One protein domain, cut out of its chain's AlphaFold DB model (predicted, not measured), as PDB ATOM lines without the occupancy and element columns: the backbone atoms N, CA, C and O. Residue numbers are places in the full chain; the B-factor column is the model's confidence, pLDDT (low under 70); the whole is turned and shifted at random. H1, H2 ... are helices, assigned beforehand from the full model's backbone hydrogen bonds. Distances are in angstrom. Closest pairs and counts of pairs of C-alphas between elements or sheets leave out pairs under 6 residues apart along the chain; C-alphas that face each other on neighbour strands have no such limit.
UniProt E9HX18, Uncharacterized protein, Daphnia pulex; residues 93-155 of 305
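AT A GLANCE: This is residues 93 to 155 of the 305 residues of an uncharacterized protein of Daphnia pulex (UniProt E9HX18). A long, thin zigzag of three helices makes a rod: H1 and H2 run antiparallel and overlap only in part, residues 96 to 104 of H1 beside residues 123 to 130 of H2, and beyond the far end of H2 the chain folds back into the shorter H3. The rest of H1 reaches toward one end of the rod and the rest of H2 toward the other, with H1 and H3 well separated. The printed part has 63 residues with three named helices, in the order H1, H2, H3, and no named strand; the class is all helix. The whole is extended, with a radius of gyration of the C-alphas of 16.5 A, and the C-alphas span 52 by 17 by 16 A.

HOW THE PARTS SIT: The longest helix by residues is H1, residues 95 to 114. It touches H2, residues 123 to 139, with its residues 96 to 104 alone, and H2 touches it with residues 123 to 130 alone. Their closest C-alphas are those of Val 97 and Glu 126, 5.7 A apart. The two helices stand at a shallow tilt of 15 degrees and run opposite ways, a helical hairpin. Their centres are 19.5 A apart. H2 and H3, residues 143 to 155, only just touch, with 3 pairs of C-alphas within 8 A. H2 touches H3 with residues 137 to 138 alone, and H3 touches H2 with residues 147 to 150 alone; their closest C-alphas are those of Ile 138 and Leu 147, 6.7 A apart. H2 and H3 run opposite ways at a steep tilt of 38 degrees, only just past shallow, and form a second helical hairpin. H1 and H3 are apart. In H1 and H2 every O i to N i+4 pair is within hydrogen-bond range; in H3 8 of 9 are.

IN THESE COORDINATES: H1 begins with C-alpha 95 at (157.629, 246.089, 262.293) and ends with C-alpha 114 at (149.070, 223.259, 247.647), 28.4 A away. H2 measures 24.3 A from C-alpha 123 to C-alpha 139. H3 measures 19.2 A and ends with C-alpha 155 at (148.856, 262.606, 251.390).

THE WHOLE: The two C-alphas farthest apart are those of Arg 114 and Gly 143, at 52.2 A, while the C-alphas of Val 93 and Leu 155 are 15.0 A apart. The printed part has no cut. The link from H1 to H2 has 8 residues and is short; the link from H2 to H3 has 3 residues and is tight. The mean pLDDT of the printed part is 83.0, and residues 115 to 122 are under 70.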
ATOM      1  N   VAL A  93     153.535 251.738 258.563       84.50
ATOM      2  CA  VAL A  93     154.173 250.435 258.323       84.50
ATOM      3  C   VAL A  93     155.188 250.169 259.427       84.50
ATOM      4  O   VAL A  93     156.390 250.363 259.253       84.50
ATOM      5  N   SER A  94     154.680 249.691 260.562       87.56
ATOM      6  CA  SER A  94     155.486 249.222 261.689       87.56
ATOM      7  C   SER A  94     156.123 247.850 261.419       87.56
ATOM      8  O   SER A  94     155.788 247.140 260.459       87.56
ATOM      9  N   THR A  95     157.046 247.441 262.290       89.56
ATOM     10  CA  THR A  95     157.629 246.089 262.293       89.56
ATOM     11  C   THR A  95     156.567 244.999 262.429       89.56
ATOM     12  O   THR A  95     156.702 243.946 261.795       89.56
ATOM     13  N   ASP A  96     155.495 245.274 263.171       90.12
ATOM     14  CA  ASP A  96     154.384 244.349 263.400       90.12
ATOM     15  C   ASP A  96     153.523 244.192 262.152       90.12
ATOM     16  O   ASP A  96     153.271 243.067 261.710       90.12
ATOM     17  N   VAL A  97     153.199 245.301 261.477       89.00
ATOM     18  CA  VAL A  97     152.556 245.273 260.153       89.00
ATOM     19  C   VAL A  97     153.404 244.474 259.160       89.00
ATOM     20  O   VAL A  97     152.887 243.655 258.394       89.00
ATOM     21  N   LEU A  98     154.730 244.647 259.175       89.44
ATOM     22  CA  LEU A  98     155.624 243.856 258.327       89.44
ATOM     23  C   LEU A  98     155.607 242.366 258.693       89.44
ATOM     24  O   LEU A  98     155.659 241.528 257.785       89.44
ATOM     25  N   ALA A  99     155.523 242.016 259.977       90.69
ATOM     26  CA  ALA A  99     155.419 240.634 260.434       90.69
ATOM     27  C   ALA A  99     154.103 239.980 259.985       90.69
ATOM     28  O   ALA A  99     154.147 238.884 259.414       90.69
ATOM     29  N   ILE A 100     152.972 240.677 260.131       87.88
ATOM     30  CA  ILE A 100     151.655 240.241 259.635       87.88
ATOM     31  C   ILE A 100     151.724 240.006 258.119       87.88
ATOM     32  O   ILE A 100     151.454 238.907 257.634       87.88
ATOM     33  N   ARG A 101     152.254 240.969 257.353       87.75
ATOM     34  CA  ARG A 101     152.452 240.819 255.898       87.75
ATOM     35  C   ARG A 101     153.344 239.640 255.518       87.75
ATOM     36  O   ARG A 101     153.163 239.049 254.451       87.75
ATOM     37  N   ARG A 102     154.376 239.317 256.309       90.12
ATOM     38  CA  ARG A 102     155.225 238.134 256.063       90.12
ATOM     39  C   ARG A 102     154.420 236.847 256.254       90.12
ATOM     40  O   ARG A 102     154.530 235.963 255.402       90.12
ATOM     41  N   LYS A 103     153.597 236.764 257.306       87.88
ATOM     42  CA  LYS A 103     152.705 235.623 257.568       87.88
ATOM     43  C   LYS A 103     151.663 235.462 256.465       87.88
ATOM     44  O   LYS A 103     151.621 234.387 255.865       87.88
ATOM     45  N   CYS A 104     150.945 236.528 256.101       84.81
ATOM     46  CA  CYS A 104     149.982 236.514 254.994       84.81
ATOM     47  C   CYS A 104     150.625 236.005 253.699       84.81
ATOM     48  O   CYS A 104     150.140 235.044 253.108       84.81
ATOM     49  N   ARG A 105     151.790 236.545 253.310       85.56
ATOM     50  CA  ARG A 105     152.515 236.096 252.105       85.56
ATOM     51  C   ARG A 105     153.011 234.653 252.193       85.56
ATOM     52  O   ARG A 105     153.146 233.985 251.172       85.56
ATOM     53  N   ALA A 106     153.368 234.162 253.378       86.19
ATOM     54  CA  ALA A 106     153.773 232.768 253.559       86.19
ATOM     55  C   ALA A 106     152.576 231.814 253.434       86.19
ATOM     56  O   ALA A 106     152.705 230.752 252.824       86.19
ATOM     57  N   SER A 107     151.426 232.197 253.986       82.62
ATOM     58  CA  SER A 107     150.164 231.467 253.853       82.62
ATOM     59  C   SER A 107     149.663 231.475 252.410       82.62
ATOM     60  O   SER A 107     149.352 230.422 251.864       82.62
ATOM     61  N   GLU A 108     149.701 232.627 251.743       83.25
ATOM     62  CA  GLU A 108     149.332 232.778 250.335       83.25
ATOM     63  C   GLU A 108     150.223 231.926 249.415       83.25
ATOM     64  O   GLU A 108     149.720 231.226 248.540       83.25
ATOM     65  N   ARG A 109     151.547 231.909 249.639       85.56
ATOM     66  CA  ARG A 109     152.467 231.017 248.906       85.56
ATOM     67  C   ARG A 109     152.130 229.541 249.124       85.56
ATOM     68  O   ARG A 109     152.104 228.774 248.166       85.56
ATOM     69  N   ARG A 110     151.833 229.139 250.366       83.69
ATOM     70  CA  ARG A 110     151.392 227.768 250.680       83.69
ATOM     71  C   ARG A 110     150.080 227.423 249.977       83.69
ATOM     72  O   ARG A 110     149.970 226.328 249.429       83.69
ATOM     73  N   TRP A 111     149.127 228.353 249.956       82.00
ATOM     74  CA  TRP A 111     147.859 228.199 249.249       82.00
ATOM     75  C   TRP A 111     148.066 228.061 247.739       82.00
ATOM     76  O   TRP A 111     147.575 227.097 247.165       82.00
ATOM     77  N   ARG A 112     148.863 228.930 247.101       81.94
ATOM     78  CA  ARG A 112     149.162 228.816 245.660       81.94
ATOM     79  C   ARG A 112     149.793 227.471 245.306       81.94
ATOM     80  O   ARG A 112     149.414 226.870 244.309       81.94
ATOM     81  N   ASN A 113     150.710 226.988 246.143       82.00
ATOM     82  CA  ASN A 113     151.442 225.754 245.866       82.00
ATOM     83  C   ASN A 113     150.620 224.486 246.145       82.00
ATOM     84  O   ASN A 113     150.791 223.494 245.448       82.00
ATOM     85  N   ARG A 114     149.765 224.479 247.179       77.44
ATOM     86  CA  ARG A 114     149.070 223.259 247.647       77.44
ATOM     87  C   ARG A 114     147.544 223.307 247.520       77.44
ATOM     88  O   ARG A 114     146.893 222.345 247.907       77.44
ATOM     89  N   LYS A 115     146.970 224.423 247.050       68.94
ATOM     90  CA  LYS A 115     145.520 224.716 246.960       68.94
ATOM     91  C   LYS A 115     144.721 224.356 248.224       68.94
ATOM     92  O   LYS A 115     143.527 224.072 248.160       68.94
ATOM     93  N   LYS A 116     145.371 224.358 249.394       61.75
ATOM     94  CA  LYS A 116     144.744 223.946 250.654       61.75
ATOM     95  C   LYS A 116     143.804 225.058 251.127       61.75
ATOM     96  O   LYS A 116     144.271 226.149 251.446       61.75
ATOM     97  N   LYS A 117     142.494 224.797 251.130       57.38
ATOM     98  CA  LYS A 117     141.464 225.733 251.618       57.38
ATOM     99  C   LYS A 117     141.662 226.009 253.122       57.38
ATOM    100  O   LYS A 117     142.087 225.116 253.850       57.38
ATOM    101  N   GLY A 118     141.359 227.232 253.572       55.78
ATOM    102  CA  GLY A 118     141.231 227.563 255.003       55.78
ATOM    103  C   GLY A 118     142.364 228.359 255.660       55.78
ATOM    104  O   GLY A 118     142.383 228.473 256.880       55.78
ATOM    105  N   LEU A 119     143.310 228.931 254.909       57.16
ATOM    106  CA  LEU A 119     144.249 229.893 255.499       57.16
ATOM    107  C   LEU A 119     143.570 231.262 255.567       57.16
ATOM    108  O   LEU A 119     143.533 231.978 254.569       57.16
ATOM    109  N   ALA A 120     143.023 231.600 256.737       57.72
ATOM    110  CA  ALA A 120     142.523 232.940 257.013       57.72
ATOM    111  C   ALA A 120     143.637 233.956 256.724       57.72
ATOM    112  O   ALA A 120     144.750 233.860 257.251       57.72
ATOM    113  N   LEU A 121     143.356 234.897 255.826       62.66
ATOM    114  CA  LEU A 121     144.249 236.013 255.563       62.66
ATOM    115  C   LEU A 121     144.164 236.930 256.786       62.66
ATOM    116  O   LEU A 121     143.100 237.468 257.064       62.66
ATOM    117  N   GLU A 122     145.267 237.130 257.513       66.25
ATOM    118  CA  GLU A 122     145.343 238.049 258.669       66.25
ATOM    119  C   GLU A 122     145.234 239.538 258.247       66.25
ATOM    120  O   GLU A 122     145.771 240.424 258.910       66.25
ATOM    121  N   ASN A 123     144.560 239.837 257.131       70.00
ATOM    122  CA  ASN A 123     144.390 241.189 256.600       70.00
ATOM    123  C   ASN A 123     143.653 242.086 257.603       70.00
ATOM    124  O   ASN A 123     144.041 243.238 257.781       70.00
ATOM    125  N   ASP A 124     142.679 241.537 258.330       79.06
ATOM    126  CA  ASP A 124     141.947 242.251 259.383       79.06
ATOM    127  C   ASP A 124     142.881 242.728 260.499       79.06
ATOM    128  O   ASP A 124     142.711 243.814 261.054       79.06
ATOM    129  N   ARG A 125     143.929 241.949 260.791       82.19
ATOM    130  CA  ARG A 125     144.938 242.305 261.790       82.19
ATOM    131  C   ARG A 125     145.830 243.445 261.304       82.19
ATOM    132  O   ARG A 125     146.136 244.335 262.086       82.19
ATOM    133  N   GLU A 126     146.216 243.447 260.026       85.06
ATOM    134  CA  GLU A 126     146.953 244.575 259.433       85.06
ATOM    135  C   GLU A 126     146.111 245.858 259.446       85.06
ATOM    136  O   GLU A 126     146.638 246.928 259.751       85.06
ATOM    137  N   ILE A 127     144.817 245.761 259.128       85.38
ATOM    138  CA  ILE A 127     143.901 246.908 259.154       85.38
ATOM    139  C   ILE A 127     143.779 247.452 260.578       85.38
ATOM    140  O   ILE A 127     143.903 248.660 260.770       85.38
ATOM    141  N   LYS A 128     143.602 246.567 261.566       88.50
ATOM    142  CA  LYS A 128     143.494 246.941 262.980       88.50
ATOM    143  C   LYS A 128     144.756 247.626 263.510       88.50
ATOM    144  O   LYS A 128     144.649 248.613 264.222       88.50
ATOM    145  N   GLU A 129     145.933 247.128 263.145       88.69
ATOM    146  CA  GLU A 129     147.210 247.708 263.583       88.69
ATOM    147  C   GLU A 129     147.451 249.096 262.972       88.69
ATOM    148  O   GLU A 129     147.952 250.020 263.610       88.69
ATOM    149  N   LYS A 130     147.064 249.278 261.708       87.88
ATOM    150  CA  LYS A 130     147.144 250.595 261.072       87.88
ATOM    151  C   LYS A 130     146.123 251.569 261.640       87.88
ATOM    152  O   LYS A 130     146.428 252.753 261.750       87.88
ATOM    153  N   SER A 131     144.917 251.098 261.957       88.75
ATOM    154  CA  SER A 131     143.886 251.955 262.533       88.75
ATOM    155  C   SER A 131     144.234 252.368 263.958       88.75
ATOM    156  O   SER A 131     144.055 253.537 264.276       88.75
ATOM    157  N   SER A 132     144.804 251.482 264.784       90.56
ATOM    158  CA  SER A 132     145.296 251.855 266.118       90.56
ATOM    159  C   SER A 132     146.377 252.929 266.041       90.56
ATOM    160  O   SER A 132     146.249 253.942 266.722       90.56
ATOM    161  N   PHE A 133     147.359 252.775 265.148       90.00
ATOM    162  CA  PHE A 133     148.401 253.785 264.929       90.00
ATOM    163  C   PHE A 133     147.828 255.154 264.523       90.00
ATOM    164  O   PHE A 133     148.255 256.196 265.019       90.00
ATOM    165  N   LEU A 134     146.850 255.176 263.612       88.25
ATOM    166  CA  LEU A 134     146.206 256.426 263.199       88.25
ATOM    167  C   LEU A 134     145.355 257.032 264.320       88.25
ATOM    168  O   LEU A 134     145.365 258.247 264.496       88.25
ATOM    169  N   ASN A 135     144.648 256.207 265.089       91.06
ATOM    170  CA  ASN A 135     143.839 256.669 266.214       91.06
ATOM    171  C   ASN A 135     144.706 257.274 267.322       91.06
ATOM    172  O   ASN A 135     144.339 258.306 267.873       91.06
ATOM    173  N   GLU A 136     145.865 256.681 267.603       92.38
ATOM    174  CA  GLU A 136     146.857 257.221 268.536       92.38
ATOM    175  C   GLU A 136     147.360 258.594 268.068       92.38
ATOM    176  O   GLU A 136     147.250 259.575 268.798       92.38
ATOM    177  N   LYS A 137     147.766 258.709 266.796       88.44
ATOM    178  CA  LYS A 137     148.160 259.988 266.174       88.44
ATOM    179  C   LYS A 137     147.081 261.067 266.284       88.44
ATOM    180  O   LYS A 137     147.403 262.237 266.463       88.44
ATOM    181  N   ILE A 138     145.815 260.691 266.113       90.50
ATOM    182  CA  ILE A 138     144.675 261.610 266.214       90.50
ATOM    183  C   ILE A 138     144.446 262.022 267.672       90.50
ATOM    184  O   ILE A 138     144.150 263.187 267.920       90.50
ATOM    185  N   ALA A 139     144.600 261.100 268.625       91.62
ATOM    186  CA  ALA A 139     144.452 261.381 270.052       91.62
ATOM    187  C   ALA A 139     145.560 262.306 270.588       91.62
ATOM    188  O   ALA A 139     145.282 263.170 271.413       91.62
ATOM    189  N   GLU A 140     146.787 262.169 270.079       90.19
ATOM    190  CA  GLU A 140     147.921 263.059 270.381       90.19
ATOM    191  C   GLU A 140     147.781 264.462 269.757       90.19
ATOM    192  O   GLU A 140     148.536 265.379 270.082       90.19
ATOM    193  N   ALA A 141     146.859 264.649 268.809       90.06
ATOM    194  CA  ALA A 141     146.769 265.880 268.044       90.06
ATOM    195  C   ALA A 141     146.038 266.987 268.814       90.06
ATOM    196  O   ALA A 141     144.812 267.002 268.927       90.06
ATOM    197  N   GLU A 142     146.782 268.004 269.241       89.56
ATOM    198  CA  GLU A 142     146.190 269.194 269.851       89.56
ATOM    199  C   GLU A 142     145.669 270.176 268.789       89.56
ATOM    200  O   GLU A 142     146.402 270.936 268.146       89.56
ATOM    201  N   GLY A 143     144.351 270.159 268.596       89.69
ATOM    202  CA  GLY A 143     143.632 271.132 267.781       89.69
ATOM    203  C   GLY A 143     143.659 270.880 266.269       89.69
ATOM    204  O   GLY A 143     144.337 270.006 265.727       89.69
ATOM    205  N   LYS A 144     142.880 271.696 265.548       89.25
ATOM    206  CA  LYS A 144     142.583 271.495 264.117       89.25
ATOM    207  C   LYS A 144     143.835 271.522 263.233       89.25
ATOM    208  O   LYS A 144     143.955 270.708 262.327       89.25
ATOM    209  N   LYS A 145     144.783 272.430 263.502       89.94
ATOM    210  CA  LYS A 145     146.027 272.554 262.718       89.94
ATOM    211  C   LYS A 145     146.889 271.291 262.801       89.94
ATOM    212  O   LYS A 145     147.431 270.872 261.784       89.94
ATOM    213  N   SER A 146     146.989 270.676 263.981       88.69
ATOM    214  CA  SER A 146     147.754 269.439 264.172       88.69
ATOM    215  C   SER A 146     147.154 268.282 263.364       88.69
ATOM    216  O   SER A 146     147.872 267.596 262.639       88.69
ATOM    217  N   LEU A 147     145.822 268.147 263.369       89.75
ATOM    218  CA  LEU A 147     145.115 267.149 262.559       89.75
ATOM    219  C   LEU A 147     145.376 267.315 261.055       89.75
ATOM    220  O   LEU A 147     145.684 266.336 260.376       89.75
ATOM    221  N   PHE A 148     145.316 268.545 260.532       89.00
ATOM    222  CA  PHE A 148     145.645 268.796 259.123       89.00
ATOM    223  C   PHE A 148     147.110 268.473 258.809       89.00
ATOM    224  O   PHE A 148     147.379 267.822 257.805       89.00
ATOM    225  N   ASN A 149     148.047 268.805 259.704       85.75
ATOM    226  CA  ASN A 149     149.456 268.438 259.535       85.75
ATOM    227  C   ASN A 149     149.667 266.914 259.482       85.75
ATOM    228  O   ASN A 149     150.545 266.437 258.755       85.75
ATOM    229  N   ILE A 150     148.882 266.145 260.244       85.81
ATOM    230  CA  ILE A 150     148.901 264.679 260.200       85.81
ATOM    231  C   ILE A 150     148.428 264.201 258.826       85.81
ATOM    232  O   ILE A 150     149.147 263.435 258.183       85.81
ATOM    233  N   VAL A 151     147.285 264.686 258.337       84.75
ATOM    234  CA  VAL A 151     146.750 264.328 257.009       84.75
ATOM    235  C   VAL A 151     147.740 264.685 255.894       84.75
ATOM    236  O   VAL A 151     148.074 263.836 255.061       84.75
ATOM    237  N   ASP A 152     148.287 265.899 255.930       83.50
ATOM    238  CA  ASP A 152     149.276 266.380 254.965       83.50
ATOM    239  C   ASP A 152     150.538 265.517 254.970       83.50
ATOM    240  O   ASP A 152     151.133 265.284 253.919       83.50
ATOM    241  N   SER A 153     150.938 264.983 256.129       79.31
ATOM    242  CA  SER A 153     152.109 264.106 256.221       79.31
ATOM    243  C   SER A 153     151.960 262.790 255.448       79.31
ATOM    244  O   SER A 153     152.973 262.229 255.021       79.31
ATOM    245  N   PHE A 154     150.725 262.315 255.247       74.81
ATOM    246  CA  PHE A 154     150.432 261.081 254.517       74.81
ATOM    247  C   PHE A 154     150.144 261.326 253.040       74.81
ATOM    248  O   PHE A 154     150.605 260.563 252.191       74.81
ATOM    249  N   LEU A 155     149.362 262.363 252.740       75.19
ATOM    250  CA  LEU A 155     148.856 262.606 251.390       75.19
ATOM    251  C   LEU A 155     149.809 263.456 250.554       75.19
ATOM    252  O   LEU A 155     149.916 263.259 249.340       75.19
TER     253      LEU A 155